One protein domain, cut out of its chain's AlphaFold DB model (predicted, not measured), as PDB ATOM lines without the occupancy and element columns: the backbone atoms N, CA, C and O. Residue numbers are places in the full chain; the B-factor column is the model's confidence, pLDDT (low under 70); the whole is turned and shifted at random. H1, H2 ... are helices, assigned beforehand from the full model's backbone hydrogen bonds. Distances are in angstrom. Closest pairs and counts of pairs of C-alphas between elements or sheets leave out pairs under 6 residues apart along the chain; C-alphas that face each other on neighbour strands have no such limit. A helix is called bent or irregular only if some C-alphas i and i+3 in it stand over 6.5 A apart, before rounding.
ATOM      1  N   VAL A 102     231.608 174.594 161.722       95.12
ATOM      2  CA  VAL A 102     230.824 174.697 160.481       95.12
ATOM      3  C   VAL A 102     229.377 175.139 160.686       95.12
ATOM      4  O   VAL A 102     228.720 175.503 159.714       95.12
ATOM      5  N   MET A 103     228.886 175.214 161.930       94.50
ATOM      6  CA  MET A 103     227.526 175.708 162.233       94.50
ATOM      7  C   MET A 103     227.258 177.111 161.671       94.50
ATOM      8  O   MET A 103     226.131 177.438 161.309       94.50
ATOM      9  N   LYS A 104     228.304 177.936 161.552       90.62
ATOM     10  CA  LYS A 104     228.235 179.291 160.985       90.62
ATOM     11  C   LYS A 104     227.957 179.326 159.477       90.62
ATOM     12  O   LYS A 104     227.807 180.411 158.933       90.62
ATOM     13  N   TYR A 105     227.954 178.192 158.787       91.06
ATOM     14  CA  TYR A 105     227.713 178.154 157.346       91.06
ATOM     15  C   TYR A 105     226.254 177.872 156.992       91.06
ATOM     16  O   TYR A 105     225.915 177.894 155.817       91.06
ATOM     17  N   PHE A 106     225.377 177.654 157.976       89.00
ATOM     18  CA  PHE A 106     223.955 177.461 157.712       89.00
ATOM     19  C   PHE A 106     223.177 178.768 157.895       89.00
ATOM     20  O   PHE A 106     223.023 179.236 159.032       89.00
ATOM     21  N   PRO A 107     222.699 179.388 156.802       82.12
ATOM     22  CA  PRO A 107     222.013 180.660 156.887       82.12
ATOM     23  C   PRO A 107     220.614 180.563 157.511       82.12
ATOM     24  O   PRO A 107     219.942 179.537 157.385       82.12
ATOM     25  N   PRO A 108     220.133 181.637 158.168       81.31
ATOM     26  CA  PRO A 108     218.728 181.734 158.530       81.31
ATOM     27  C   PRO A 108     217.855 181.807 157.273       81.31
ATOM     28  O   PRO A 108     218.251 182.398 156.267       81.31
ATOM     29  N   ASP A 109     216.653 181.242 157.367       71.00
ATOM     30  CA  ASP A 109     215.621 181.310 156.326       71.00
ATOM     31  C   ASP A 109     214.491 182.287 156.741       71.00
ATOM     32  O   ASP A 109     214.404 182.727 157.893       71.00
ATOM     33  N   GLY A 110     213.616 182.654 155.805       65.12
ATOM     34  CA  GLY A 110     212.409 183.444 156.051       65.12
ATOM     35  C   GLY A 110     212.644 184.953 156.207       65.12
ATOM     36  O   GLY A 110     213.423 185.565 155.482       65.12
ATOM     37  N   GLU A 111     211.938 185.597 157.147       54.75
ATOM     38  CA  GLU A 111     211.964 187.066 157.342       54.75
ATOM     39  C   GLU A 111     213.323 187.611 157.825       54.75
ATOM     40  O   GLU A 111     213.571 188.819 157.789       54.75
ATOM     41  N   HIS A 112     214.210 186.721 158.268       59.09
ATOM     42  CA  HIS A 112     215.583 187.018 158.661       59.09
ATOM     43  C   HIS A 112     216.601 186.430 157.687       59.09
ATOM     44  O   HIS A 112     217.741 186.228 158.096       59.09
ATOM     45  N   HIS A 113     216.200 186.162 156.435       60.94
ATOM     46  CA  HIS A 113     217.066 185.555 155.430       60.94
ATOM     47  C   HIS A 113     218.448 186.218 155.414       60.94
ATOM     48  O   HIS A 113     218.587 187.448 155.528       60.94
ATOM     49  N   TRP A 114     219.489 185.404 155.264       65.69
ATOM     50  CA  TRP A 114     220.777 185.951 154.859       65.69
ATOM     51  C   TRP A 114     220.568 186.693 153.523       65.69
ATOM     52  O   TRP A 114     219.673 186.329 152.759       65.69
ATOM     53  N   PRO A 115     221.321 187.766 153.229       64.12
ATOM     54  CA  PRO A 115     221.168 188.520 151.983       64.12
ATOM     55  C   PRO A 115     221.229 187.714 150.664       64.12
ATOM     56  O   PRO A 115     220.920 188.281 149.620       64.12
ATOM     57  N   TRP A 116     221.562 186.424 150.706       63.62
ATOM     58  CA  TRP A 116     221.428 185.447 149.623       63.62
ATOM     59  C   TRP A 116     221.067 184.078 150.211       63.62
ATOM     60  O   TRP A 116     221.320 183.796 151.385       63.62
ATOM     61  N   CYS A 117     220.465 183.227 149.384       61.88
ATOM     62  CA  CYS A 117     220.150 181.849 149.737       61.88
ATOM     63  C   CYS A 117     221.308 180.944 149.300       61.88
ATOM     64  O   CYS A 117     221.788 181.073 148.176       61.88
ATOM     65  N   MET A 118     221.732 180.020 150.161       63.44
ATOM     66  CA  MET A 118     222.470 178.844 149.697       63.44
ATOM     67  C   MET A 118     221.439 177.989 148.966       63.44
ATOM     68  O   MET A 118     220.544 177.458 149.622       63.44
ATOM     69  N   GLU A 119     221.490 177.936 147.631       59.75
ATOM     70  CA  GLU A 119     220.546 177.131 146.846       59.75
ATOM     71  C   GLU A 119     220.438 175.708 147.428       59.75
ATOM     72  O   GLU A 119     221.420 175.171 147.951       59.75
ATOM     73  N   ASP A 120     219.252 175.087 147.342       55.53
ATOM     74  CA  ASP A 120     218.955 173.778 147.959       55.53
ATOM     75  C   ASP A 120     220.021 172.707 147.647       55.53
ATOM     76  O   ASP A 120     220.310 171.851 148.484       55.53
ATOM     77  N   MET A 121     220.672 172.815 146.480       59.84
ATOM     78  CA  MET A 121     221.770 171.946 146.043       59.84
ATOM     79  C   MET A 121     222.952 171.870 147.014       59.84
ATOM     80  O   MET A 121     223.673 170.882 146.973       59.84
ATOM     81  N   TRP A 122     223.212 172.880 147.848       75.12
ATOM     82  CA  TRP A 122     224.351 172.862 148.786       75.12
ATOM     83  C   TRP A 122     223.918 172.539 150.202       75.12
ATOM     84  O   TRP A 122     224.620 171.855 150.946       75.12
ATOM     85  N   THR A 123     222.737 173.020 150.560       81.94
ATOM     86  CA  THR A 123     222.180 172.894 151.896       81.94
ATOM     87  C   THR A 123     221.965 171.434 152.291       81.94
ATOM     88  O   THR A 123     222.390 171.029 153.375       81.94
ATOM     89  N   GLU A 124     221.334 170.634 151.428       84.31
ATOM     90  CA  GLU A 124     221.065 169.225 151.731       84.31
ATOM     91  C   GLU A 124     222.356 168.398 151.868       84.31
ATOM     92  O   GLU A 124     222.494 167.718 152.890       84.31
ATOM     93  N   PRO A 125     223.339 168.488 150.944       87.62
ATOM     94  CA  PRO A 125     224.625 167.823 151.135       87.62
ATOM     95  C   PRO A 125     225.332 168.261 152.418       87.62
ATOM     96  O   PRO A 125     225.736 167.417 153.207       87.62
ATOM     97  N   MET A 126     225.407 169.563 152.711       91.81
ATOM     98  CA  MET A 126     226.063 170.047 153.932       91.81
ATOM     99  C   MET A 126     225.416 169.501 155.213       91.81
ATOM    100  O   MET A 126     226.119 169.155 156.166       91.81
ATOM    101  N   LEU A 127     224.083 169.419 155.257       93.38
ATOM    102  CA  LEU A 127     223.365 168.787 156.363       93.38
ATOM    103  C   LEU A 127     223.726 167.302 156.486       93.38
ATOM    104  O   LEU A 127     223.997 166.836 157.596       93.38
ATOM    105  N   ALA A 128     223.754 166.584 155.358       91.50
ATOM    106  CA  ALA A 128     224.094 165.166 155.307       91.50
ATOM    107  C   ALA A 128     225.521 164.905 155.804       91.50
ATOM    108  O   ALA A 128     225.720 163.970 156.572       91.50
ATOM    109  N   GLU A 129     226.484 165.766 155.464       93.69
ATOM    110  CA  GLU A 129     227.865 165.638 155.939       93.69
ATOM    111  C   GLU A 129     228.014 165.886 157.439       93.69
ATOM    112  O   GLU A 129     228.804 165.222 158.109       93.69
ATOM    113  N   VAL A 130     227.248 166.824 158.002       96.31
ATOM    114  CA  VAL A 130     227.279 167.102 159.447       96.31
ATOM    115  C   VAL A 130     226.600 165.982 160.243       96.31
ATOM    116  O   VAL A 130     227.100 165.594 161.301       96.31
ATOM    117  N   ALA A 131     225.487 165.446 159.741       95.75
ATOM    118  CA  ALA A 131     224.727 164.354 160.351       95.75
ATOM    119  C   ALA A 131     225.018 162.987 159.695       95.75
ATOM    120  O   ALA A 131     224.120 162.168 159.512       95.75
ATOM    121  N   ASN A 132     226.280 162.732 159.335       93.50
ATOM    122  CA  ASN A 132     226.672 161.532 158.600       93.50
ATOM    123  C   ASN A 132     226.877 160.320 159.534       93.50
ATOM    124  O   ASN A 132     227.975 160.066 160.042       93.50
ATOM    125  N   TYR A 133     225.823 159.530 159.753       93.44
ATOM    126  CA  TYR A 133     225.925 158.291 160.534       93.44
ATOM    127  C   TYR A 133     226.803 157.225 159.867       93.44
ATOM    128  O   TYR A 133     227.440 156.436 160.563       93.44
ATOM    129  N   HIS A 134     226.861 157.179 158.533       91.69
ATOM    130  CA  HIS A 134     227.662 156.177 157.829       91.69
ATOM    131  C   HIS A 134     229.156 156.318 158.132       91.69
ATOM    132  O   HIS A 134     229.832 155.305 158.320       91.69
ATOM    133  N   ASP A 135     229.640 157.553 158.252       91.00
ATOM    134  CA  ASP A 135     231.053 157.840 158.490       91.00
ATOM    135  C   ASP A 135     231.415 158.016 159.963       91.00
ATOM    136  O   ASP A 135     232.513 157.631 160.375       91.00
ATOM    137  N   PHE A 136     230.509 158.559 160.780       93.75
ATOM    138  CA  PHE A 136     230.789 158.845 162.192       93.75
ATOM    139  C   PHE A 136     230.124 157.870 163.168       93.75
ATOM    140  O   PHE A 136     230.436 157.878 164.367       93.75
ATOM    141  N   GLY A 137     229.181 157.052 162.703       93.38
ATOM    142  CA  GLY A 137     228.274 156.319 163.580       93.38
ATOM    143  C   GLY A 137     227.572 157.259 164.572       93.38
ATOM    144  O   GLY A 137     227.397 158.445 164.293       93.38
ATOM    145  N   PRO A 138     227.239 156.803 165.789       94.25
ATOM    146  CA  PRO A 138     226.551 157.643 166.771       94.25
ATOM    147  C   PRO A 138     227.422 158.778 167.341       94.25
ATOM    148  O   PRO A 138     226.942 159.584 168.137       94.25
ATOM    149  N   THR A 139     228.707 158.864 166.975       95.75
ATOM    150  CA  THR A 139     229.628 159.828 167.589       95.75
ATOM    151  C   THR A 139     229.356 161.274 167.181       95.75
ATOM    152  O   THR A 139     229.706 162.167 167.949       95.75
ATOM    153  N   TYR A 140     228.692 161.533 166.048       97.06
ATOM    154  CA  TYR A 140     228.336 162.897 165.628       97.06
ATOM    155  C   TYR A 140     227.244 163.521 166.515       97.06
ATOM    156  O   TYR A 140     227.240 164.730 166.744       97.06
ATOM    157  N   ILE A 141     226.346 162.699 167.067       97.94
ATOM    158  CA  ILE A 141     225.180 163.119 167.859       97.94
ATOM    159  C   ILE A 141     225.577 164.049 169.024       97.94
ATOM    160  O   ILE A 141     225.066 165.170 169.103       97.94
ATOM    161  N   PRO A 142     226.533 163.693 169.911       97.62
ATOM    162  CA  PRO A 142     226.976 164.599 170.973       97.62
ATOM    163  C   PRO A 142     227.719 165.847 170.470       97.62
ATOM    164  O   PRO A 142     227.833 166.824 171.216       97.62
ATOM    165  N   TRP A 143     228.262 165.849 169.247       97.88
ATOM    166  CA  TRP A 143     228.872 167.038 168.637       97.88
ATOM    167  C   TRP A 143     227.820 168.004 168.108       97.88
ATOM    168  O   TRP A 143     227.916 169.197 168.392       97.88
ATOM    169  N   ILE A 144     226.784 167.509 167.433       97.81
ATOM    170  CA  ILE A 144     225.643 168.330 167.020       97.81
ATOM    171  C   ILE A 144     224.923 168.885 168.244       97.81
ATOM    172  O   ILE A 144     224.764 170.098 168.354       97.81
ATOM    173  N   MET A 145     224.555 168.028 169.202       97.62
ATOM    174  CA  MET A 145     223.735 168.411 170.355       97.62
ATOM    175  C   MET A 145     224.334 169.587 171.141       97.62
ATOM    176  O   MET A 145     223.626 170.536 171.487       97.62
ATOM    177  N   ARG A 146     225.657 169.583 171.364       95.69
ATOM    178  CA  ARG A 146     226.340 170.704 172.029       95.69
ATOM    179  C   ARG A 146     226.478 171.949 171.158       95.69
ATOM    180  O   ARG A 146     226.643 173.037 171.700       95.69
ATOM    181  N   SER A 147     226.415 171.808 169.839       96.75
ATOM    182  CA  SER A 147     226.690 172.872 168.866       96.75
ATOM    183  C   SER A 147     225.433 173.561 168.342       96.75
ATOM    184  O   SER A 147     225.555 174.625 167.752       96.75
ATOM    185  N   LEU A 148     224.230 173.040 168.621       95.88
ATOM    186  CA  LEU A 148     222.953 173.637 168.184       95.88
ATOM    187  C   LEU A 148     222.837 175.137 168.498       95.88
ATOM    188  O   LEU A 148     222.225 175.895 167.759       95.88
ATOM    189  N   HIS A 149     223.443 175.584 169.597       92.75
ATOM    190  CA  HIS A 149     223.413 176.983 170.013       92.75
ATOM    191  C   HIS A 149     224.344 177.921 169.225       92.75
ATOM    192  O   HIS A 149     224.332 179.121 169.499       92.75
ATOM    193  N   LEU A 150     225.193 177.371 168.354       94.81
ATOM    194  CA  LEU A 150     226.114 178.106 167.484       94.81
ATOM    195  C   LEU A 150     225.475 178.457 166.136       94.81
ATOM    196  O   LEU A 150     226.025 179.281 165.411       94.81
ATOM    197  N   LEU A 151     224.333 177.847 165.806       92.00
ATOM    198  CA  LEU A 151     223.542 178.208 164.636       92.00
ATOM    199  C   LEU A 151     223.055 179.657 164.743       92.00
ATOM    200  O   LEU A 151     222.777 180.163 165.838       92.00
ATOM    201  N   TYR A 152     222.926 180.325 163.597       87.31
ATOM    202  CA  TYR A 152     222.389 181.680 163.561       87.31
ATOM    203  C   TYR A 152     220.944 181.729 164.075       87.31
ATOM    204  O   TYR A 152     220.156 180.816 163.810       87.31
ATOM    205  N   PRO A 153     220.542 182.820 164.755       83.50
ATOM    206  CA  PRO A 153     219.129 183.089 164.989       83.50
ATOM    207  C   PRO A 153     218.360 183.067 163.658       83.50
ATOM    208  O   PRO A 153     218.729 183.785 162.734       83.50
ATOM    209  N   GLY A 154     217.312 182.244 163.562       81.69
ATOM    210  CA  GLY A 154     216.544 182.035 162.325       81.69
ATOM    211  C   GLY A 154     216.959 180.809 161.497       81.69
ATOM    212  O   GLY A 154     216.239 180.435 160.578       81.69
ATOM    213  N   ALA A 155     218.051 180.121 161.846       88.31
ATOM    214  CA  ALA A 155     218.440 178.835 161.253       88.31
ATOM    215  C   ALA A 155     217.764 177.640 161.963       88.31
ATOM    216  O   ALA A 155     218.355 176.578 162.153       88.31
ATOM    217  N   GLU A 156     216.515 177.819 162.410       88.06
ATOM    218  CA  GLU A 156     215.772 176.800 163.167       88.06
ATOM    219  C   GLU A 156     215.520 175.540 162.335       88.06
ATOM    220  O   GLU A 156     215.572 174.440 162.873       88.06
ATOM    221  N   TRP A 157     215.330 175.696 161.024       89.25
ATOM    222  CA  TRP A 157     215.135 174.594 160.082       89.25
ATOM    223  C   TRP A 157     216.324 173.614 160.061       89.25
ATOM    224  O   TRP A 157     216.130 172.405 159.972       89.25
ATOM    225  N   VAL A 158     217.552 174.118 160.230       92.62
ATOM    226  CA  VAL A 158     218.785 173.314 160.322       92.62
ATOM    227  C   VAL A 158     218.770 172.486 161.600       92.62
ATOM    228  O   VAL A 158     219.036 171.288 161.596       92.62
ATOM    229  N   ALA A 159     218.437 173.139 162.715       94.94
ATOM    230  CA  ALA A 159     218.373 172.503 164.020       94.94
ATOM    231  C   ALA A 159     217.271 171.432 164.076       94.94
ATOM    232  O   ALA A 159     217.461 170.396 164.713       94.94
ATOM    233  N   GLU A 160     216.143 171.668 163.400       94.88
ATOM    234  CA  GLU A 160     215.063 170.695 163.212       94.88
ATOM    235  C   GLU A 160     215.555 169.487 162.406       94.88
ATOM    236  O   GLU A 160     215.424 168.358 162.878       94.88
ATOM    237  N   ASN A 161     216.222 169.711 161.268       95.25
ATOM    238  CA  ASN A 161     216.792 168.632 160.457       95.25
ATOM    239  C   ASN A 161     217.788 167.776 161.260       95.25
ATOM    240  O   ASN A 161     217.665 166.555 161.309       95.25
ATOM    241  N   PHE A 162     218.712 168.414 161.978       97.38
ATOM    242  CA  PHE A 162     219.654 167.709 162.841       97.38
ATOM    243  C   PHE A 162     218.971 166.925 163.962       97.38
ATOM    244  O   PHE A 162     219.374 165.798 164.245       97.38
ATOM    245  N   MET A 163     217.948 167.491 164.610       97.75
ATOM    246  CA  MET A 163     217.198 166.777 165.645       97.75
ATOM    247  C   MET A 163     216.505 165.541 165.073       97.75
ATOM    248  O   MET A 163     216.618 164.461 165.656       97.75
ATOM    249  N   PHE A 164     215.849 165.680 163.919       96.50
ATOM    250  CA  PHE A 164     215.249 164.566 163.194       96.50
ATOM    251  C   PHE A 164     216.288 163.473 162.893       96.50
ATOM    252  O   PHE A 164     216.056 162.319 163.253       96.50
ATOM    253  N   SER A 165     217.449 163.822 162.327       97.00
ATOM    254  CA  SER A 165     218.501 162.855 161.973       97.00
ATOM    255  C   SER A 165     219.044 162.115 163.197       97.00
ATOM    256  O   SER A 165     219.095 160.888 163.199       97.00
ATOM    257  N   MET A 166     219.341 162.826 164.294       97.75
ATOM    258  CA  MET A 166     219.822 162.197 165.534       97.75
ATOM    259  C   MET A 166     218.806 161.202 166.123       97.75
ATOM    260  O   MET A 166     219.195 160.143 166.628       97.75
ATOM    261  N   ILE A 167     217.508 161.532 166.079       97.50
ATOM    262  CA  ILE A 167     216.434 160.628 166.515       97.50
ATOM    263  C   ILE A 167     216.365 159.430 165.569       97.50
ATOM    264  O   ILE A 167     216.439 158.288 166.022       97.50
ATOM    265  N   TYR A 168     216.259 159.679 164.265       95.69
ATOM    266  CA  TYR A 168     216.148 158.637 163.254       95.69
ATOM    267  C   TYR A 168     217.301 157.633 163.344       95.69
ATOM    268  O   TYR A 168     217.060 156.429 163.448       95.69
ATOM    269  N   ASP A 169     218.543 158.108 163.392       95.50
ATOM    270  CA  ASP A 169     219.731 157.259 163.455       95.50
ATOM    271  C   ASP A 169     219.813 156.459 164.752       95.50
ATOM    272  O   ASP A 169     220.200 155.290 164.727       95.50
ATOM    273  N   THR A 170     219.390 157.045 165.877       95.38
ATOM    274  CA  THR A 170     219.325 156.329 167.158       95.38
ATOM    275  C   THR A 170     218.393 155.124 167.068       95.38
ATOM    276  O   THR A 170     218.768 154.025 167.467       95.38
ATOM    277  N   PHE A 171     217.174 155.306 166.554       94.25
ATOM    278  CA  PHE A 171     216.153 154.256 166.603       94.25
ATOM    279  C   PHE A 171     216.221 153.275 165.426       94.25
ATOM    280  O   PHE A 171     215.891 152.101 165.603       94.25
ATOM    281  N   SER A 172     216.688 153.704 164.250       91.06
ATOM    282  CA  SER A 172     216.810 152.849 163.056       91.06
ATOM    283  C   SER A 172     217.871 151.751 163.190       91.06
ATOM    284  O   SER A 172     217.769 150.718 162.526       91.06
ATOM    285  N   HIS A 173     218.849 151.933 164.082       86.06
ATOM    286  CA  HIS A 173     219.948 150.989 164.301       86.06
ATOM    287  C   HIS A 173     219.772 150.100 165.545       86.06
ATOM    288  O   HIS A 173     220.664 149.309 165.869       86.06
ATOM    289  N   ILE A 174     218.624 150.168 166.231       85.50
ATOM    290  CA  ILE A 174     218.322 149.278 167.360       85.50
ATOM    291  C   ILE A 174     218.089 147.853 166.848       85.50
ATOM    292  O   ILE A 174     217.239 147.608 165.991       85.50
ATOM    293  N   THR A 175     218.803 146.884 167.425       80.31
ATOM    294  CA  THR A 175     218.610 145.458 167.126       80.31
ATOM    295  C   THR A 175     217.936 144.737 168.301       80.31
ATOM    296  O   THR A 175     218.296 145.001 169.448       80.31
ATOM    297  N   PRO A 176     216.989 143.804 168.065       77.12
ATOM    298  CA  PRO A 176     216.215 143.159 169.139       77.12
ATOM    299  C   PRO A 176     217.044 142.387 170.175       77.12
ATOM    300  O   PRO A 176     216.592 142.187 171.301       77.12
ATOM    301  N   ASP A 177     218.238 141.938 169.789       81.00
ATOM    302  CA  ASP A 177     219.080 141.048 170.592       81.00
ATOM    303  C   ASP A 177     220.116 141.797 171.448       81.00
ATOM    304  O   ASP A 177     220.894 141.169 172.172       81.00
ATOM    305  N   THR A 178     220.145 143.131 171.387       77.88
ATOM    306  CA  THR A 178     221.065 143.964 172.171       77.88
ATOM    307  C   THR A 178     220.299 144.962 173.028       77.88
ATOM    308  O   THR A 178     219.194 145.385 172.691       77.88
ATOM    309  N   PHE A 179     220.866 145.316 174.184       73.62
ATOM    310  CA  PHE A 179     220.334 146.444 174.941       73.62
ATOM    311  C   PHE A 179     220.527 147.705 174.088       73.62
ATOM    312  O   PHE A 179     221.653 147.923 173.634       73.62
ATOM    313  N   PRO A 180     219.469 148.492 173.832       81.00
ATOM    314  CA  PRO A 180     219.562 149.605 172.904       81.00
ATOM    315  C   PRO A 180     220.518 150.661 173.454       81.00
ATOM    316  O   PRO A 180     220.348 151.129 174.581       81.00
ATOM    317  N   ASP A 181     221.510 151.024 172.647       86.94
ATOM    318  CA  ASP A 181     222.229 152.279 172.828       86.94
ATOM    319  C   ASP A 181     221.304 153.418 172.378       86.94
ATOM    320  O   ASP A 181     220.624 153.304 171.355       86.94
ATOM    321  N   LEU A 182     221.228 154.485 173.169       93.75
ATOM    322  CA  LEU A 182     220.328 155.611 172.929       93.75
ATOM    323  C   LEU A 182     221.140 156.911 172.855       93.75
ATOM    324  O   LEU A 182     220.963 157.799 173.691       93.75
ATOM    325  N   PRO A 183     222.019 157.061 171.850       95.25
ATOM    326  CA  PRO A 183     222.997 158.144 171.804       95.25
ATOM    327  C   PRO A 183     222.363 159.539 171.807       95.25
ATOM    328  O   PRO A 183     222.909 160.452 172.424       95.25
ATOM    329  N   VAL A 184     221.185 159.729 171.189       96.88
ATOM    330  CA  VAL A 184     220.466 161.015 171.274       96.88
ATOM    331  C   VAL A 184     220.024 161.342 172.699       96.88
ATOM    332  O   VAL A 184     220.093 162.503 173.097       96.88
ATOM    333  N   VAL A 185     219.623 160.335 173.482       95.75
ATOM    334  CA  VAL A 185     219.211 160.492 174.884       95.75
ATOM    335  C   VAL A 185     220.416 160.826 175.753       95.75
ATOM    336  O   VAL A 185     220.363 161.781 176.530       95.75
ATOM    337  N   ASP A 186     221.513 160.095 175.574       94.81
ATOM    338  CA  ASP A 186     222.757 160.311 176.314       94.81
ATOM    339  C   ASP A 186     223.376 161.684 176.018       94.81
ATOM    340  O   ASP A 186     224.025 162.285 176.878       94.81
ATOM    341  N   ALA A 187     223.133 162.225 174.821       96.38
ATOM    342  CA  ALA A 187     223.590 163.548 174.426       96.38
ATOM    343  C   ALA A 187     222.730 164.697 174.983       96.38
ATOM    344  O   ALA A 187     223.246 165.812 175.076       96.38
ATOM    345  N   LEU A 188     221.467 164.476 175.383       95.88
ATOM    346  CA  LEU A 188     220.540 165.542 175.817       95.88
ATOM    347  C   LEU A 188     221.137 166.553 176.818       95.88
ATOM    348  O   LEU A 188     220.904 167.751 176.636       95.88
ATOM    349  N   PRO A 189     221.923 166.149 177.843       93.19
ATOM    350  CA  PRO A 189     222.523 167.094 178.787       93.19
ATOM    351  C   PRO A 189     223.520 168.081 178.164       93.19
ATOM    352  O   PRO A 189     223.820 169.106 178.774       93.19
ATOM    353  N   LEU A 190     224.056 167.776 176.978       94.06
ATOM    354  CA  LEU A 190     225.061 168.590 176.294       94.06
ATOM    355  C   LEU A 190     224.456 169.803 175.578       94.06
ATOM    356  O   LEU A 190     225.163 170.777 175.318       94.06
ATOM    357  N   GLY A 191     223.169 169.745 175.235       92.06
ATOM    358  CA  GLY A 191     222.478 170.822 174.535       92.06
ATOM    359  C   GLY A 191     221.923 171.882 175.485       92.06
ATOM    360  O   GLY A 191     221.693 171.643 176.669       92.06
ATOM    361  N   LYS A 192     221.650 173.086 174.967       91.38
ATOM    362  CA  LYS A 192     220.915 174.099 175.740       91.38
ATOM    363  C   LYS A 192     219.463 173.645 175.899       91.38
ATOM    364  O   LYS A 192     218.740 173.590 174.907       91.38
ATOM    365  N   ARG A 193     219.035 173.364 177.137       90.06
ATOM    366  CA  ARG A 193     217.727 172.754 177.461       90.06
ATOM    367  C   ARG A 193     216.551 173.372 176.715       90.06
ATOM    368  O   ARG A 193     215.735 172.635 176.182       90.06
ATOM    369  N   GLU A 194     216.458 174.699 176.687       92.31
ATOM    370  CA  GLU A 194     215.362 175.413 176.023       92.31
ATOM    371  C   GLU A 194     215.345 175.163 174.510       92.31
ATOM    372  O   GLU A 194     214.297 174.840 173.961       92.31
ATOM    373  N   ILE A 195     216.511 175.216 173.854       93.38
ATOM    374  CA  ILE A 195     216.645 174.926 172.419       93.38
ATOM    375  C   ILE A 195     216.231 173.478 172.146       93.38
ATOM    376  O   ILE A 195     215.350 173.235 171.328       93.38
ATOM    377  N   VAL A 196     216.819 172.520 172.869       95.94
ATOM    378  CA  VAL A 196     216.543 171.085 172.679       95.94
ATOM    379  C   VAL A 196     215.069 170.772 172.931       95.94
ATOM    380  O   VAL A 196     214.447 170.053 172.157       95.94
ATOM    381  N   ARG A 197     214.484 171.349 173.985       95.75
ATOM    382  CA  ARG A 197     213.067 171.188 174.303       95.75
ATOM    383  C   ARG A 197     212.177 171.714 173.183       95.75
ATOM    384  O   ARG A 197     211.281 170.993 172.762       95.75
ATOM    385  N   ASN A 198     212.426 172.931 172.704       95.81
ATOM    386  CA  ASN A 198     211.624 173.532 171.640       95.81
ATOM    387  C   ASN A 198     211.693 172.698 170.354       95.81
ATOM    388  O   ASN A 198     210.668 172.490 169.713       95.81
ATOM    389  N   LEU A 199     212.875 172.173 170.005       96.81
ATOM    390  CA  LEU A 199     213.047 171.281 168.852       96.81
ATOM    391  C   LEU A 199     212.249 169.982 169.012       96.81
ATOM    392  O   LEU A 199     211.516 169.599 168.109       96.81
ATOM    393  N   LEU A 200     212.325 169.337 170.177       97.69
ATOM    394  CA  LEU A 200     211.580 168.103 170.441       97.69
ATOM    395  C   LEU A 200     210.061 168.326 170.479       97.69
ATOM    396  O   LEU A 200     209.304 167.508 169.962       97.69
ATOM    397  N   GLU A 201     209.590 169.436 171.055       97.88
ATOM    398  CA  GLU A 201     208.169 169.803 171.033       97.88
ATOM    399  C   GLU A 201     207.680 170.057 169.594       97.88
ATOM    400  O   GLU A 201     206.576 169.629 169.237       97.88
ATOM    401  N   LYS A 202     208.507 170.688 168.747       96.62
ATOM    402  CA  LYS A 202     208.227 170.864 167.315       96.62
ATOM    403  C   LYS A 202     208.192 169.533 166.561       96.62
ATOM    404  O   LYS A 202     207.240 169.322 165.812       96.62
ATOM    405  N   GLU A 203     209.144 168.629 166.794       97.06
ATOM    406  CA  GLU A 203     209.154 167.279 166.207       97.06
ATOM    407  C   GLU A 203     207.871 166.513 166.556       97.06
ATOM    408  O   GLU A 203     207.151 166.037 165.676       97.06
ATOM    409  N   VAL A 204     207.509 166.466 167.843       98.12
ATOM    410  CA  VAL A 204     206.271 165.821 168.312       98.12
ATOM    411  C   VAL A 204     205.036 166.450 167.662       98.12
ATOM    412  O   VAL A 204     204.115 165.742 167.240       98.12
ATOM    413  N   PHE A 205     204.985 167.778 167.553       97.88
ATOM    414  CA  PHE A 205     203.886 168.467 166.879       97.88
ATOM    415  C   PHE A 205     203.821 168.128 165.379       97.88
ATOM    416  O   PHE A 205     202.737 167.841 164.856       97.88
ATOM    417  N   GLY A 206     204.967 168.121 164.697       96.31
ATOM    418  CA  GLY A 206     205.106 167.756 163.290       96.31
ATOM    419  C   GLY A 206     204.592 166.346 163.019       96.31
ATOM    420  O   GLY A 206     203.709 166.164 162.176       96.31
ATOM    421  N   TRP A 207     205.041 165.365 163.804       97.56
ATOM    422  CA  TRP A 207     204.602 163.976 163.674       97.56
ATOM    423  C   TRP A 207     203.130 163.767 163.999       97.56
ATOM    424  O   TRP A 207     202.456 163.018 163.293       97.56
ATOM    425  N   ASN A 208     202.581 164.478 164.986       97.88
ATOM    426  CA  ASN A 208     201.140 164.457 165.245       97.88
ATOM    427  C   ASN A 208     200.333 164.940 164.030       97.88
ATOM    428  O   ASN A 208     199.333 164.320 163.650       97.88
ATOM    429  N   LYS A 209     200.780 166.022 163.381       97.81
ATOM    430  CA  LYS A 209     200.147 166.552 162.167       97.81
ATOM    431  C   LYS A 209     200.272 165.576 160.992       97.81
ATOM    432  O   LYS A 209     199.296 165.383 160.266       97.81
ATOM    433  N   THR A 210     201.438 164.957 160.806       96.94
ATOM    434  CA  THR A 210     201.668 163.928 159.777       96.94
ATOM    435  C   THR A 210     200.772 162.713 160.007       96.94
ATOM    436  O   THR A 210     200.009 162.342 159.118       96.94
ATOM    437  N   LEU A 211     200.724 162.190 161.234       97.75
ATOM    438  CA  LEU A 211     199.857 161.078 161.619       97.75
ATOM    439  C   LEU A 211     198.373 161.373 161.361       97.75
ATOM    440  O   LEU A 211     197.630 160.490 160.928       97.75
ATOM    441  N   GLN A 212     197.916 162.598 161.631       97.81
ATOM    442  CA  GLN A 212     196.545 162.994 161.316       97.81
ATOM    443  C   GLN A 212     196.286 162.956 159.805       97.81
ATOM    444  O   GLN A 212     195.308 162.342 159.374       97.81
ATOM    445  N   LYS A 213     197.173 163.556 159.002       96.81
ATOM    446  CA  LYS A 213     197.059 163.548 157.535       96.81
ATOM    447  C   LYS A 213     197.051 162.129 156.974       96.81
ATOM    448  O   LYS A 213     196.252 161.826 156.093       96.81
ATOM    449  N   ASP A 214     197.900 161.245 157.485       96.06
ATOM    450  CA  ASP A 214     197.998 159.879 156.972       96.06
ATOM    451  C   ASP A 214     196.786 159.027 157.373       96.06
ATOM    452  O   ASP A 214     196.295 158.232 156.570       96.06
ATOM    453  N   LYS A 215     196.193 159.268 158.553       97.00
ATOM    454  CA  LYS A 215     194.887 158.689 158.922       97.00
ATOM    455  C   LYS A 215     193.762 159.165 158.002       97.00
ATOM    456  O   LYS A 215     192.906 158.364 157.629       97.00
ATOM    457  N   GLU A 216     193.753 160.446 157.635       96.25
ATOM    458  CA  GLU A 216     192.782 161.002 156.685       96.25
ATOM    459  C   GLU A 216     192.946 160.377 155.291       96.25
ATOM    460  O   GLU A 216     191.956 159.933 154.708       96.25
ATOM    461  N   LYS A 217     194.186 160.243 154.794       94.44
ATOM    462  CA  LYS A 217     194.484 159.533 153.536       94.44
ATOM    463  C   LYS A 217     194.024 158.076 153.579       94.44
ATOM    464  O   LYS A 217     193.398 157.608 152.633       94.44
ATOM    465  N   LEU A 218     194.281 157.364 154.680       95.00
ATOM    466  CA  LEU A 218     193.848 155.975 154.856       95.00
ATOM    467  C   LEU A 218     192.321 155.843 154.816       95.00
ATOM    468  O   LEU A 218     191.802 154.916 154.196       95.00
ATOM    469  N   ALA A 219     191.594 156.775 155.437       94.50
ATOM    470  CA  ALA A 219     190.132 156.796 155.405       94.50
ATOM    471  C   ALA A 219     189.565 157.085 154.001       94.50
ATOM    472  O   ALA A 219     188.454 156.654 153.691       94.50
ATOM    473  N   GLN A 220     190.316 157.802 153.162       94.62
ATOM    474  CA  GLN A 220     189.929 158.176 151.797       94.62
ATOM    475  C   GLN A 220     190.399 157.179 150.725       94.62
ATOM    476  O   GLN A 220     189.976 157.291 149.575       94.62
ATOM    477  N   ALA A 221     191.243 156.206 151.075       93.19
ATOM    478  CA  ALA A 221     191.786 155.229 150.138       93.19
ATOM    479  C   ALA A 221     190.681 154.363 149.504       93.19
ATOM    480  O   ALA A 221     189.876 153.729 150.196       93.19
ATOM    481  N   LEU A 222     190.656 154.308 148.169       93.06
ATOM    482  CA  LEU A 222     189.555 153.724 147.400       93.06
ATOM    483  C   LEU A 222     189.827 152.271 147.010       93.06
ATOM    484  O   LEU A 222     188.894 151.472 146.904       93.06
ATOM    485  N   CYS A 223     191.096 151.907 146.826       94.12
ATOM    486  CA  CYS A 223     191.503 150.547 146.491       94.12
ATOM    487  C   CYS A 223     192.405 149.912 147.558       94.12
ATOM    488  O   CYS A 223     193.028 150.584 148.378       94.12
ATOM    489  N   GLU A 224     192.504 148.582 147.537       92.38
ATOM    490  CA  GLU A 224     193.313 147.824 148.504       92.38
ATOM    491  C   GLU A 224     194.805 148.180 148.449       92.38
ATOM    492  O   GLU A 224     195.491 148.160 149.470       92.38
ATOM    493  N   GLN A 225     195.311 148.552 147.270       94.00
ATOM    494  CA  GLN A 225     196.697 148.981 147.120       94.00
ATOM    495  C   GLN A 225     196.949 150.327 147.816       94.00
ATOM    496  O   GLN A 225     197.900 150.435 148.585       94.00
ATOM    497  N   GLU A 226     196.078 151.319 147.615       93.44
ATOM    498  CA  GLU A 226     196.140 152.608 148.319       93.44
ATOM    499  C   GLU A 226     196.002 152.430 149.831       93.44
ATOM    500  O   GLU A 226     196.789 152.996 150.584       93.44
ATOM    501  N   LYS A 227     195.063 151.588 150.286       94.19
ATOM    502  CA  LYS A 227     194.899 151.286 151.717       94.19
ATOM    503  C   LYS A 227     196.169 150.702 152.314       94.19
ATOM    504  O   LYS A 227     196.554 151.074 153.417       94.19
ATOM    505  N   LYS A 228     196.840 149.798 151.592       94.94
ATOM    506  CA  LYS A 228     198.095 149.192 152.046       94.94
ATOM    507  C   LYS A 228     199.213 150.226 152.186       94.94
ATOM    508  O   LYS A 228     199.970 150.136 153.147       94.94
ATOM    509  N   PHE A 229     199.333 151.172 151.253       93.44
ATOM    510  CA  PHE A 229     200.321 152.249 151.355       93.44
ATOM    511  C   PHE A 229     199.987 153.209 152.496       93.44
ATOM    512  O   PHE A 229     200.799 153.368 153.398       93.44
ATOM    513  N   ALA A 230     198.760 153.728 152.545       93.88
ATOM    514  CA  ALA A 230     198.345 154.655 153.594       93.88
ATOM    515  C   ALA A 230     198.415 154.032 155.002       93.88
ATOM    516  O   ALA A 230     198.717 154.718 155.971       93.88
ATOM    517  N   TYR A 231     198.176 152.721 155.134       96.25
ATOM    518  CA  TYR A 231     198.362 152.019 156.405       96.25
ATOM    519  C   TYR A 231     199.830 152.013 156.845       96.25
ATOM    520  O   TYR A 231     200.111 152.260 158.013       96.25
ATOM    521  N   LYS A 232     200.768 151.775 155.919       95.94
ATOM    522  CA  LYS A 232     202.204 151.850 156.221       95.94
ATOM    523  C   LYS A 232     202.626 153.256 156.636       95.94
ATOM    524  O   LYS A 232     203.381 153.374 157.591       95.94
ATOM    525  N   ASP A 233     202.115 154.285 155.965       95.94
ATOM    526  CA  ASP A 233     202.402 155.681 156.316       95.94
ATOM    527  C   ASP A 233     201.922 155.992 157.742       95.94
ATOM    528  O   ASP A 233     202.664 156.551 158.545       95.94
ATOM    529  N   VAL A 234     200.718 155.529 158.109       97.31
ATOM    530  CA  VAL A 234     200.187 155.664 159.476       97.31
ATOM    531  C   VAL A 234     201.066 154.962 160.509       97.31
ATOM    532  O   VAL A 234     201.308 155.537 161.569       97.31
ATOM    533  N   GLU A 235     201.509 153.729 160.256       97.75
ATOM    534  CA  GLU A 235     202.386 153.021 161.200       97.75
ATOM    535  C   GLU A 235     203.759 153.703 161.308       97.75
ATOM    536  O   GLU A 235     204.208 153.964 162.419       97.75
ATOM    537  N   SER A 236     204.354 154.125 160.188       95.25
ATOM    538  CA  SER A 236     205.615 154.882 160.167       95.25
ATOM    539  C   SER A 236     205.526 156.198 160.956       95.25
ATOM    540  O   SER A 236     206.395 156.520 161.771       95.25
ATOM    541  N   ALA A 237     204.427 156.944 160.795       96.44
ATOM    542  CA  ALA A 237     204.193 158.178 161.539       96.44
ATOM    543  C   ALA A 237     203.988 157.928 163.044       96.44
ATOM    544  O   ALA A 237     204.421 158.739 163.860       96.44
ATOM    545  N   LYS A 238     203.351 156.812 163.437       97.62
ATOM    546  CA  LYS A 238     203.237 156.420 164.855       97.62
ATOM    547  C   LYS A 238     204.592 156.073 165.456       97.62
ATOM    548  O   LYS A 238     204.856 156.477 166.583       97.62
ATOM    549  N   GLU A 239     205.413 155.315 164.735       95.62
ATOM    550  CA  GLU A 239     206.756 154.935 165.179       95.62
ATOM    551  C   GLU A 239     207.626 156.180 165.373       95.62
ATOM    552  O   GLU A 239     208.200 156.367 166.446       95.62
ATOM    553  N   SER A 240     207.632 157.082 164.389       95.75
ATOM    554  CA  SER A 240     208.389 158.338 164.453       95.75
ATOM    555  C   SER A 240     207.907 159.244 165.595       95.75
ATOM    556  O   SER A 240     208.719 159.763 166.362       95.75
ATOM    557  N   LEU A 241     206.583 159.362 165.782       97.81
ATOM    558  CA  LEU A 241     205.996 160.086 166.913       97.81
ATOM    559  C   LEU A 241     206.437 159.491 168.256       97.81
ATOM    560  O   LEU A 241     206.864 160.232 169.136       97.81
ATOM    561  N   ALA A 242     206.370 158.165 168.408       97.19
ATOM    562  CA  ALA A 242     206.759 157.489 169.642       97.19
ATOM    563  C   ALA A 242     208.247 157.700 169.967       97.19
ATOM    564  O   ALA A 242     208.593 157.893 171.132       97.19
ATOM    565  N   CYS A 243     209.117 157.712 168.953       96.88
ATOM    566  CA  CYS A 243     210.539 158.016 169.118       96.88
ATOM    567  C   CYS A 243     210.750 159.450 169.631       96.88
ATOM    568  O   CYS A 243     211.438 159.650 170.633       96.88
ATOM    569  N   ALA A 244     210.110 160.443 169.004       97.62
ATOM    570  CA  ALA A 244     210.207 161.841 169.425       97.62
ATOM    571  C   ALA A 244     209.638 162.070 170.841       97.62
ATOM    572  O   ALA A 244     210.274 162.720 171.673       97.62
ATOM    573  N   GLU A 245     208.474 161.488 171.151       98.12
ATOM    574  CA  GLU A 245     207.857 161.545 172.483       98.12
ATOM    575  C   GLU A 245     208.737 160.888 173.549       98.12
ATOM    576  O   GLU A 245     208.852 161.406 174.662       98.12
ATOM    577  N   TYR A 246     209.387 159.770 173.216       97.44
ATOM    578  CA  TYR A 246     210.310 159.100 174.120       97.44
ATOM    579  C   TYR A 246     211.500 160.001 174.462       97.44
ATOM    580  O   TYR A 246     211.784 160.199 175.645       97.44
ATOM    581  N   VAL A 247     212.160 160.590 173.459       97.56
ATOM    582  CA  VAL A 247     213.318 161.478 173.672       97.56
ATOM    583  C   VAL A 247     212.916 162.735 174.450       97.56
ATOM    584  O   VAL A 247     213.604 163.109 175.404       97.56
ATOM    585  N   LEU A 248     211.766 163.342 174.134       97.62
ATOM    586  CA  LEU A 248     211.205 164.446 174.922       97.62
ATOM    587  C   LEU A 248     210.949 164.030 176.375       97.62
ATOM    588  O   LEU A 248     211.314 164.753 177.302       97.62
ATOM    589  N   GLY A 249     210.370 162.848 176.586       97.31
ATOM    590  CA  GLY A 249     210.165 162.276 177.912       97.31
ATOM    591  C   GLY A 249     211.472 162.156 178.698       97.31
ATOM    592  O   GLY A 249     211.523 162.580 179.851       97.31
ATOM    593  N   GLN A 250     212.545 161.664 178.068       96.00
ATOM    594  CA  GLN A 250     213.866 161.585 178.701       96.00
ATOM    595  C   GLN A 250     214.406 162.968 179.086       96.00
ATOM    596  O   GLN A 250     214.867 163.146 180.213       96.00
ATOM    597  N   LEU A 251     214.274 163.979 178.219       95.19
ATOM    598  CA  LEU A 251     214.691 165.352 178.539       95.19
ATOM    599  C   LEU A 251     213.955 165.909 179.768       95.19
ATOM    600  O   LEU A 251     214.559 166.589 180.605       95.19
ATOM    601  N   LEU A 252     212.654 165.638 179.880       94.31
ATOM    602  CA  LEU A 252     211.817 166.116 180.985       94.31
ATOM    603  C   LEU A 252     212.137 165.427 182.319       94.31
ATOM    604  O   LEU A 252     211.907 166.025 183.368       94.31
ATOM    605  N   LEU A 253     212.695 164.214 182.286       93.88
ATOM    606  CA  LEU A 253     213.178 163.506 183.474       93.88
ATOM    607  C   LEU A 253     214.536 164.024 183.970       93.88
ATOM    608  O   LEU A 253     214.867 163.829 185.142       93.88
ATOM    609  N   LEU A 254     215.318 164.694 183.114       88.62
ATOM    610  CA  LEU A 254     216.584 165.303 183.522       88.62
ATOM    611  C   LEU A 254     216.340 166.487 184.480       88.62
ATOM    612  O   LEU A 254     215.475 167.325 184.198       88.62
ATOM    613  N   PRO A 255     217.124 166.612 185.572       82.31
ATOM    614  CA  PRO A 255     217.038 167.761 186.466       82.31
ATOM    615  C   PRO A 255     217.363 169.057 185.718       82.31
ATOM    616  O   PRO A 255     218.285 169.086 184.901       82.31
ATOM    617  N   GLU A 256     216.668 170.149 186.046       70.38
ATOM    618  CA  GLU A 256     216.922 171.461 185.427       70.38
ATOM    619  C   GLU A 256     218.376 171.930 185.618       70.38
ATOM    620  O   GLU A 256     218.938 172.577 184.740       70.38
ATOM    621  N   GLU A 257     219.012 171.536 186.725       64.50
ATOM    622  CA  GLU A 257     220.382 171.913 187.102       64.50
ATOM    623  C   GLU A 257     221.481 171.181 186.307       64.50
ATOM    624  O   GLU A 257     222.612 171.662 186.240       64.50
ATOM    625  N   VAL A 258     221.178 170.031 185.690       56.62
ATOM    626  CA  VAL A 258     222.170 169.209 184.963       56.62
ATOM    627  C   VAL A 258     222.434 169.757 183.555       56.62
ATOM    628  O   VAL A 258     223.501 169.532 182.989       56.62
ATOM    629  N   VAL A 259     221.511 170.550 183.006       52.34
ATOM    630  CA  VAL A 259     221.546 171.020 181.612       52.34
ATOM    631  C   VAL A 259     221.909 172.508 181.561       52.34
ATOM    632  O   VAL A 259     221.138 173.361 181.130       52.34
ATOM    633  N   GLY A 260     223.091 172.831 182.084       45.50
ATOM    634  CA  GLY A 260     223.623 174.201 182.134       45.50
ATOM    635  C   GLY A 260     225.149 174.293 182.123       45.50
ATOM    636  O   GLY A 260     225.697 175.392 182.100       45.50
ATOM    637  N   ILE A 261     225.845 173.153 182.103       47.28
ATOM    638  CA  ILE A 261     227.309 173.080 182.049       47.28
ATOM    639  C   ILE A 261     227.732 172.737 180.616       47.28
ATOM    640  O   ILE A 261     228.503 171.814 180.376       47.28
ATOM    641  N   GLY A 262     227.219 173.480 179.633       42.56
ATOM    642  CA  GLY A 262     227.942 173.601 178.372       42.56
ATOM    643  C   GLY A 262     229.302 174.197 178.722       42.56
ATOM    644  O   GLY A 262     229.352 175.310 179.249       42.56
ATOM    645  N   HIS A 263     230.370 173.413 178.573       34.66
ATOM    646  CA  HIS A 263     231.732 173.815 178.916       34.66
ATOM    647  C   HIS A 263     232.026 175.242 178.419       34.66
ATOM    648  O   HIS A 263     231.858 175.537 177.236       34.66
ATOM    649  N   ARG A 264     232.413 176.115 179.361       35.53
ATOM    650  CA  ARG A 264     233.084 177.394 179.091       35.53
ATOM    651  C   ARG A 264     234.477 177.158 178.532       35.53
ATOM    652  O   ARG A 264     235.101 176.168 178.983       35.53
TER     653      ARG A 264
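This is residues 102 to 264 of the 264 residues of an uncharacterized protein of Holospora obtusa F1 (UniProt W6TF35). A long helical hairpin, H6 and H7, reaches out as an arm from a head of shorter helices, H1 to H5; near its base it packs on H4, the helix in the middle of the head. H2, H3 and H5 pack round H4, while H1 packs on the end of H3. The printed part has 163 residues with seven named helices, H1 to H7 in order, and no named strand; the class is all helix. It is compact, with a radius of gyration of the C-alphas of 17.5 A, and spans 58 by 44 by 31 A.

Start at H1, residues 102 to 105: it touches residues 147 to 150 of H3, residues 133 to 150, with the C-alphas of Met 103 and Leu 150 closest at 5.9 A. H3 is irregular, C-alphas 135 and 138 being 9.4 A apart, and has a kink of 80 degrees near residue 140. H2, residues 120 to 130, only just touches residues 158 to 162 of H4, residues 156 to 172, with 3 pairs of C-alphas within 8 A, Leu 127 and Phe 162 closest at 7.5 A. H4 is the hub, touching five helices. H3 and H4 form a helical hairpin, closest at the C-alphas of Ile 141 and Met 166, 5.9 A. H5, residues 183 to 190, is irregular, with C-alphas 186 and 189 at 7.2 A; it touches H3 at a shallow tilt of 23 degrees, the same way, Arg 146 to Leu 190 being the closest C-alphas at 4.9 A. H6, residues 193 to 220, and H7, residues 224 to 253, form a helical hairpin at a shallow tilt of 19 degrees, opposite ways, with the C-alphas of Leu 218 and Ala 230 closest at 4.9 A. H7 is about perpendicular to H4, at 78 degrees, and touches it with residues 240 to 247, C-alphas 167 and 243 closest at 7.0 A. Every O i to N i+4 pair is within hydrogen-bond range in H4, H6 and H7; H2 has 6 of 7, H3 5 of 14 beside 6 of 15 O i to N i+3 pairs, H5 2 of 4, and H1 is too short for such a pair.

Find C-alpha 102 at (230.824, 174.697, 160.481), where H1 begins. H3 measures 21.0 A and H4 24.0 A from first to last C-alpha. H6 runs 40.5 A from C-alpha 193 at (217.727, 172.754, 177.461), and H7 runs 43.2 A to C-alpha 253 at (213.178, 163.506, 183.474).

The C-alphas of Cys 223 and Arg 264 are the two farthest apart, 59.3 A. The printed part has no cut, and the link from H1 to H2, 14 residues, is long. The pLDDT is under 70 at residues 110 to 121 and 257 to 264.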